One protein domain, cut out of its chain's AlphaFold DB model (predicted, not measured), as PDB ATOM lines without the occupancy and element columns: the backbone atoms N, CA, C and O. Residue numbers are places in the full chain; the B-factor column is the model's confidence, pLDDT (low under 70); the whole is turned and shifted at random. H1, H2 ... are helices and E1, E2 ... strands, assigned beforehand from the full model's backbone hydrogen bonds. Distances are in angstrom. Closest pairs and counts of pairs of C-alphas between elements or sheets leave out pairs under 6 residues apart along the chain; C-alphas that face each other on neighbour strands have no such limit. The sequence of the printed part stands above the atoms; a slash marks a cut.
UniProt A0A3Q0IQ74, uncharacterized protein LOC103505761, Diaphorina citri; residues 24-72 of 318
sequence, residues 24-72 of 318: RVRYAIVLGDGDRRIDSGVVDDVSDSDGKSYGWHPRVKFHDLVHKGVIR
ATOM      1  N   ARG A  24       7.649  -7.642   9.897       93.12
ATOM      2  CA  ARG A  24       7.542  -9.088  10.038       93.12
ATOM      3  C   ARG A  24       7.627  -9.425  11.513       93.12
ATOM      4  O   ARG A  24       8.487  -8.900  12.221       93.12
ATOM      5  N   VAL A  25       6.731 -10.276  11.985       93.12
ATOM      6  CA  VAL A  25       6.736 -10.759  13.361       93.12
ATOM      7  C   VAL A  25       6.743 -12.275  13.347       93.12
ATOM      8  O   VAL A  25       5.973 -12.909  12.630       93.12
ATOM      9  N   ARG A  26       7.616 -12.858  14.164       94.69
ATOM     10  CA  ARG A  26       7.645 -14.300  14.388       94.69
ATOM     11  C   ARG A  26       7.501 -14.567  15.866       94.69
ATOM     12  O   ARG A  26       8.227 -13.980  16.670       94.69
ATOM     13  N   TYR A  27       6.555 -15.420  16.218       95.19
ATOM     14  CA  TYR A  27       6.202 -15.658  17.608       95.19
ATOM     15  C   TYR A  27       5.568 -17.033  17.799       95.19
ATOM     16  O   TYR A  27       5.081 -17.635  16.846       95.19
ATOM     17  N   ALA A  28       5.547 -17.513  19.034       96.88
ATOM     18  CA  ALA A  28       4.793 -18.691  19.439       96.88
ATOM     19  C   ALA A  28       3.852 -18.328  20.591       96.88
ATOM     20  O   ALA A  28       4.227 -17.610  21.520       96.88
ATOM     21  N   ILE A  29       2.612 -18.808  20.524       96.06
ATOM     22  CA  ILE A  29       1.597 -18.628  21.558       96.06
ATOM     23  C   ILE A  29       1.155 -19.988  22.059       96.06
ATOM     24  O   ILE A  29       0.811 -20.895  21.305       96.06
ATOM     25  N   VAL A  30       1.088 -20.080  23.376       96.56
ATOM     26  CA  VAL A  30       0.545 -21.219  24.090       96.56
ATOM     27  C   VAL A  30      -0.645 -20.740  24.901       96.56
ATOM     28  O   VAL A  30      -0.538 -19.785  25.676       96.56
ATOM     29  N   LEU A  31      -1.778 -21.419  24.740       95.62
ATOM     30  CA  LEU A  31      -2.995 -21.156  25.501       95.62
ATOM     31  C   LEU A  31      -3.366 -22.365  26.355       95.62
ATOM     32  O   LEU A  31      -3.253 -23.500  25.901       95.62
ATOM     33  N   GLY A  32      -3.879 -22.114  27.558       94.50
ATOM     34  CA  GLY A  32      -4.308 -23.158  28.487       94.50
ATOM     35  C   GLY A  32      -3.161 -23.741  29.318       94.50
ATOM     36  O   GLY A  32      -2.050 -23.212  29.346       94.50
ATOM     37  N   ASP A  33      -3.455 -24.811  30.052       91.56
ATOM     38  CA  ASP A  33      -2.509 -25.483  30.950       91.56
ATOM     39  C   ASP A  33      -2.789 -26.992  31.013       91.56
ATOM     40  O   ASP A  33      -3.927 -27.423  30.799       91.56
ATOM     41  N   GLY A  34      -1.762 -27.791  31.317       88.62
ATOM     42  CA  GLY A  34      -1.847 -29.256  31.373       88.62
ATOM     43  C   GLY A  34      -2.472 -29.865  30.111       88.62
ATOM     44  O   GLY A  34      -2.099 -29.515  28.993       88.62
ATOM     45  N   ASP A  35      -3.470 -30.730  30.289       88.94
ATOM     46  CA  ASP A  35      -4.165 -31.430  29.193       88.94
ATOM     47  C   ASP A  35      -5.055 -30.516  28.328       88.94
ATOM     48  O   ASP A  35      -5.571 -30.940  27.297       88.94
ATOM     49  N   ARG A  36      -5.258 -29.257  28.745       90.75
ATOM     50  CA  ARG A  36      -6.028 -28.236  28.011       90.75
ATOM     51  C   ARG A  36      -5.125 -27.263  27.254       90.75
ATOM     52  O   ARG A  36      -5.591 -26.222  26.799       90.75
ATOM     53  N   ARG A  37      -3.825 -27.554  27.182       94.12
ATOM     54  CA  ARG A  37      -2.826 -26.720  26.514       94.12
ATOM     55  C   ARG A  37      -2.889 -26.911  25.002       94.12
ATOM     56  O   ARG A  37      -2.890 -28.039  24.514       94.12
ATOM     57  N   ILE A  38      -2.838 -25.810  24.266       95.44
ATOM     58  CA  ILE A  38      -2.582 -25.802  22.826       95.44
ATOM     59  C   ILE A  38      -1.420 -24.877  22.494       95.44
ATOM     60  O   ILE A  38      -1.151 -23.919  23.217       95.44
ATOM     61  N   ASP A  39      -0.751 -25.182  21.393       95.81
ATOM     62  CA  ASP A  39       0.454 -24.509  20.931       95.81
ATOM     63  C   ASP A  39       0.245 -24.088  19.477       95.81
ATOM     64  O   ASP A  39      -0.229 -24.886  18.661       95.81
ATOM     65  N   SER A  40       0.544 -22.833  19.157       95.44
ATOM     66  CA  SER A  40       0.468 -22.343  17.782       95.44
ATOM     67  C   SER A  40       1.575 -22.904  16.893       95.44
ATOM     68  O   SER A  40       1.463 -22.824  15.671       95.44
ATOM     69  N   GLY A  41       2.649 -23.433  17.486       95.56
ATOM     70  CA  GLY A  41       3.941 -23.496  16.825       95.56
ATOM     71  C   GLY A  41       4.448 -22.090  16.506       95.56
ATOM     72  O   GLY A  41       3.953 -21.088  17.028       95.56
ATOM     73  N   VAL A  42       5.430 -22.011  15.614       95.56
ATOM     74  CA  VAL A  42       5.945 -20.727  15.140       95.56
ATOM     75  C   VAL A  42       4.964 -20.122  14.140       95.56
ATOM     76  O   VAL A  42       4.744 -20.671  13.062       95.56
ATOM     77  N   VAL A  43       4.404 -18.974  14.499       94.00
ATOM     78  CA  VAL A  43       3.606 -18.125  13.622       94.00
ATOM     79  C   VAL A  43       4.535 -17.112  12.964       94.00
ATOM     80  O   VAL A  43       5.316 -16.456  13.651       94.00
ATOM     81  N   ASP A  44       4.460 -17.005  11.640       92.38
ATOM     82  CA  ASP A  44       5.152 -16.000  10.830       92.38
ATOM     83  C   ASP A  44       4.087 -15.106  10.185       92.38
ATOM     84  O   ASP A  44       3.243 -15.589   9.428       92.38
ATOM     85  N   ASP A  45       4.066 -13.834  10.567       91.38
ATOM     86  CA  ASP A  45       2.985 -12.895  10.271       91.38
ATOM     87  C   ASP A  45       3.565 -11.517   9.908       91.38
ATOM     88  O   ASP A  45       4.726 -11.205  10.190       91.38
ATOM     89  N   VAL A  46       2.748 -10.668   9.289       91.44
ATOM     90  CA  VAL A  46       3.095  -9.284   8.967       91.44
ATOM     91  C   VAL A  46       2.162  -8.356   9.730       91.44
ATOM     92  O   VAL A  46       0.956  -8.322   9.501       91.44
ATOM     93  N   SER A  47       2.745  -7.568  10.627       91.19
ATOM     94  CA  SER A  47       2.085  -6.416  11.224       91.19
ATOM     95  C   SER A  47       2.049  -5.276  10.210       91.19
ATOM     96  O   SER A  47       3.097  -4.833   9.739       91.19
ATOM     97  N   ASP A  48       0.865  -4.743   9.935       89.38
ATOM     98  CA  ASP A  48       0.685  -3.564   9.097       89.38
ATOM     99  C   ASP A  48       1.152  -2.264   9.795       89.38
ATOM    100  O   ASP A  48       1.666  -2.269  10.925       89.38
ATOM    101  N   SER A  49       0.991  -1.135   9.099       85.44
ATOM    102  CA  SER A  49       1.330   0.202   9.603       85.44
ATOM    103  C   SER A  49       0.502   0.613  10.826       85.44
ATOM    104  O   SER A  49       1.015   1.336  11.678       85.44
ATOM    105  N   ASP A  50      -0.727   0.099  10.958       86.25
ATOM    106  CA  ASP A  50      -1.623   0.318  12.105       86.25
ATOM    107  C   ASP A  50      -1.322  -0.638  13.276       86.25
ATOM    108  O   ASP A  50      -1.989  -0.615  14.317       86.25
ATOM    109  N   GLY A  51      -0.326  -1.510  13.104       85.00
ATOM    110  CA  GLY A  51       0.089  -2.482  14.098       85.00
ATOM    111  C   GLY A  51      -0.787  -3.733  14.162       85.00
ATOM    112  O   GLY A  51      -0.707  -4.457  15.153       85.00
ATOM    113  N   LYS A  52      -1.642  -3.983  13.164       89.25
ATOM    114  CA  LYS A  52      -2.518  -5.162  13.102       89.25
ATOM    115  C   LYS A  52      -1.846  -6.287  12.327       89.25
ATOM    116  O   LYS A  52      -1.163  -6.047  11.342       89.25
ATOM    117  N   SER A  53      -2.080  -7.515  12.763       89.81
ATOM    118  CA  SER A  53      -1.555  -8.744  12.161       89.81
ATOM    119  C   SER A  53      -2.704  -9.679  11.772       89.81
ATOM    120  O   SER A  53      -3.843  -9.469  12.210       89.81
ATOM    121  N   TYR A  54      -2.444 -10.701  10.948       89.31
ATOM    122  CA  TYR A  54      -3.479 -11.678  10.593       89.31
ATOM    123  C   TYR A  54      -3.944 -12.466  11.821       89.31
ATOM    124  O   TYR A  54      -5.138 -12.741  11.954       89.31
ATOM    125  N   GLY A  55      -3.025 -12.753  12.744       90.88
ATOM    126  CA  GLY A  55      -3.298 -13.455  13.989       90.88
ATOM    127  C   GLY A  55      -3.414 -14.969  13.819       90.88
ATOM    128  O   GLY A  55      -3.347 -15.524  12.723       90.88
ATOM    129  N   TRP A  56      -3.597 -15.650  14.945       94.25
ATOM    130  CA  TRP A  56      -3.725 -17.096  15.033       94.25
ATOM    131  C   TRP A  56      -5.153 -17.509  15.409       94.25
ATOM    132  O   TRP A  56      -5.700 -17.075  16.427       94.25
ATOM    133  N   HIS A  57      -5.752 -18.385  14.597       93.69
ATOM    134  CA  HIS A  57      -7.151 -18.821  14.725       93.69
ATOM    135  C   HIS A  57      -7.231 -20.333  14.979       93.69
ATOM    136  O   HIS A  57      -7.496 -21.113  14.053       93.69
ATOM    137  N   PRO A  58      -6.978 -20.804  16.213       92.50
ATOM    138  CA  PRO A  58      -7.065 -22.223  16.510       92.50
ATOM    139  C   PRO A  58      -8.511 -22.715  16.403       92.50
ATOM    140  O   PRO A  58      -9.468 -22.019  16.736       92.50
ATOM    141  N   ARG A  59      -8.685 -23.970  15.981       90.25
ATOM    142  CA  ARG A  59     -10.014 -24.591  15.818       90.25
ATOM    143  C   ARG A  59     -10.633 -25.088  17.133       90.25
ATOM    144  O   ARG A  59     -11.584 -25.864  17.093       90.25
ATOM    145  N   VAL A  60     -10.093 -24.677  18.279       90.50
ATOM    146  CA  VAL A  60     -10.607 -25.048  19.603       90.50
ATOM    147  C   VAL A  60     -11.620 -24.029  20.102       90.50
ATOM    148  O   VAL A  60     -11.611 -22.868  19.680       90.50
ATOM    149  N   LYS A  61     -12.478 -24.457  21.025       91.19
ATOM    150  CA  LYS A  61     -13.431 -23.562  21.671       91.19
ATOM    151  C   LYS A  61     -12.831 -22.964  22.934       91.19
ATOM    152  O   LYS A  61     -12.006 -23.592  23.596       91.19
ATOM    153  N   PHE A  62     -13.261 -21.759  23.297       90.00
ATOM    154  CA  PHE A  62     -12.730 -21.058  24.468       90.00
ATOM    155  C   PHE A  62     -12.868 -21.868  25.762       90.00
ATOM    156  O   PHE A  62     -11.911 -21.993  26.526       90.00
ATOM    157  N   HIS A  63     -14.027 -22.492  25.981       89.75
ATOM    158  CA  HIS A  63     -14.279 -23.275  27.192       89.75
ATOM    159  C   HIS A  63     -13.388 -24.518  27.349       89.75
ATOM    160  O   HIS A  63     -13.199 -24.982  28.476       89.75
ATOM    161  N   ASP A  64     -12.821 -25.035  26.255       91.56
ATOM    162  CA  ASP A  64     -11.915 -26.187  26.292       91.56
ATOM    163  C   ASP A  64     -10.563 -25.816  26.920       91.56
ATOM    164  O   ASP A  64      -9.919 -26.660  27.539       91.56
ATOM    165  N   LEU A  65     -10.162 -24.541  26.831       92.19
ATOM    166  CA  LEU A  65      -8.878 -24.037  27.334       92.19
ATOM    167  C   LEU A  65      -8.954 -23.471  28.757       92.19
ATOM    168  O   LEU A  65      -7.943 -23.381  29.456       92.19
ATOM    169  N   VAL A  66     -10.147 -23.065  29.197       91.94
ATOM    170  CA  VAL A  66     -10.350 -22.418  30.497       91.94
ATOM    171  C   VAL A  66     -10.334 -23.451  31.623       91.94
ATOM    172  O   VAL A  66     -11.020 -24.473  31.573       91.94
ATOM    173  N   HIS A  67      -9.601 -23.155  32.694       89.75
ATOM    174  CA  HIS A  67      -9.601 -23.928  33.932       89.75
ATOM    175  C   HIS A  67      -9.927 -23.017  35.119       89.75
ATOM    176  O   HIS A  67      -9.242 -22.026  35.357       89.75
ATOM    177  N   LYS A  68     -10.987 -23.345  35.875       90.44
ATOM    178  CA  LYS A  68     -11.463 -22.551  37.030       90.44
ATOM    179  C   LYS A  68     -11.667 -21.056  36.709       90.44
ATOM    180  O   LYS A  68     -11.356 -20.194  37.521       90.44
ATOM    181  N   GLY A  69     -12.178 -20.758  35.513       89.38
ATOM    182  CA  GLY A  69     -12.428 -19.383  35.060       89.38
ATOM    183  C   GLY A  69     -11.184 -18.617  34.597       89.38
ATOM    184  O   GLY A  69     -11.296 -17.436  34.292       89.38
ATOM    185  N   VAL A  70     -10.017 -19.265  34.518       91.38
ATOM    186  CA  VAL A  70      -8.756 -18.652  34.079       91.38
ATOM    187  C   VAL A  70      -8.222 -19.378  32.846       91.38
ATOM    188  O   VAL A  70      -8.299 -20.602  32.749       91.38
ATOM    189  N   ILE A  71      -7.648 -18.620  31.916       92.50
ATOM    190  CA  ILE A  71      -6.833 -19.133  30.814       92.50
ATOM    191  C   ILE A  71      -5.398 -18.651  31.016       92.50
ATOM    192  O   ILE A  71      -5.168 -17.478  31.315       92.50
ATOM    193  N   ARG A  72      -4.428 -19.558  30.894       94.31
ATOM    194  CA  ARG A  72      -3.015 -19.179  30.864       94.31
ATOM    195  C   ARG A  72      -2.618 -18.860  29.434       94.31
ATOM    196  O   ARG A  72      -3.016 -19.567  28.514       94.31
TER     197      ARG A  72
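AT A GLANCE: This is residues 24 to 72 of the 318 residues of the protein "uncharacterized protein LOC103505761" of Diaphorina citri (UniProt A0A3Q0IQ74). A long two-stranded hairpin, E1 and E2, makes one side of this domain; the chain then folds back in a long loop, residues 48 to 61, toward the hairpin's turn end, where short H1 sits. The 49 printed residues hold E1, E2 and H1 in that order, an antiparallel sheet E1 - E2, mostly strand, with under half of the residues in named elements. The whole is loose, radius of gyration of the C-alphas 12.8 A, and only just elongated, spanning 38 by 19 by 17 A.

IN THESE COORDINATES: Find C-alpha 24 at (7.542, -9.088, 10.038); E1 runs from there to residue 31, 22.3 A. E2, residues 38 to 47, covers 23.1 A and bends by 66 degrees at residue 42. H1, residues 62 to 65, ends at (-8.878, -24.037, 27.334).

HOW THE PARTS SIT: Look at N 25 and O 45, 2.8 A apart, and N 40 and O 29, 2.9 A, within hydrogen-bond range across the hairpin; its strands stand at 156 degrees. The closest C-alphas of E1 and H1, Leu 31 and Leu 65, are 6.8 A apart. H1 is too short for an O i to N i+4 pair; its one O i to N i+3 pair is within range.

THE WHOLE: The farthest C-alphas, Ser 49 and Lys 68, are 37.9 A apart. The printed part has no cut; the link E2 to H1 is long. No printed residue is under 70 in pLDDT.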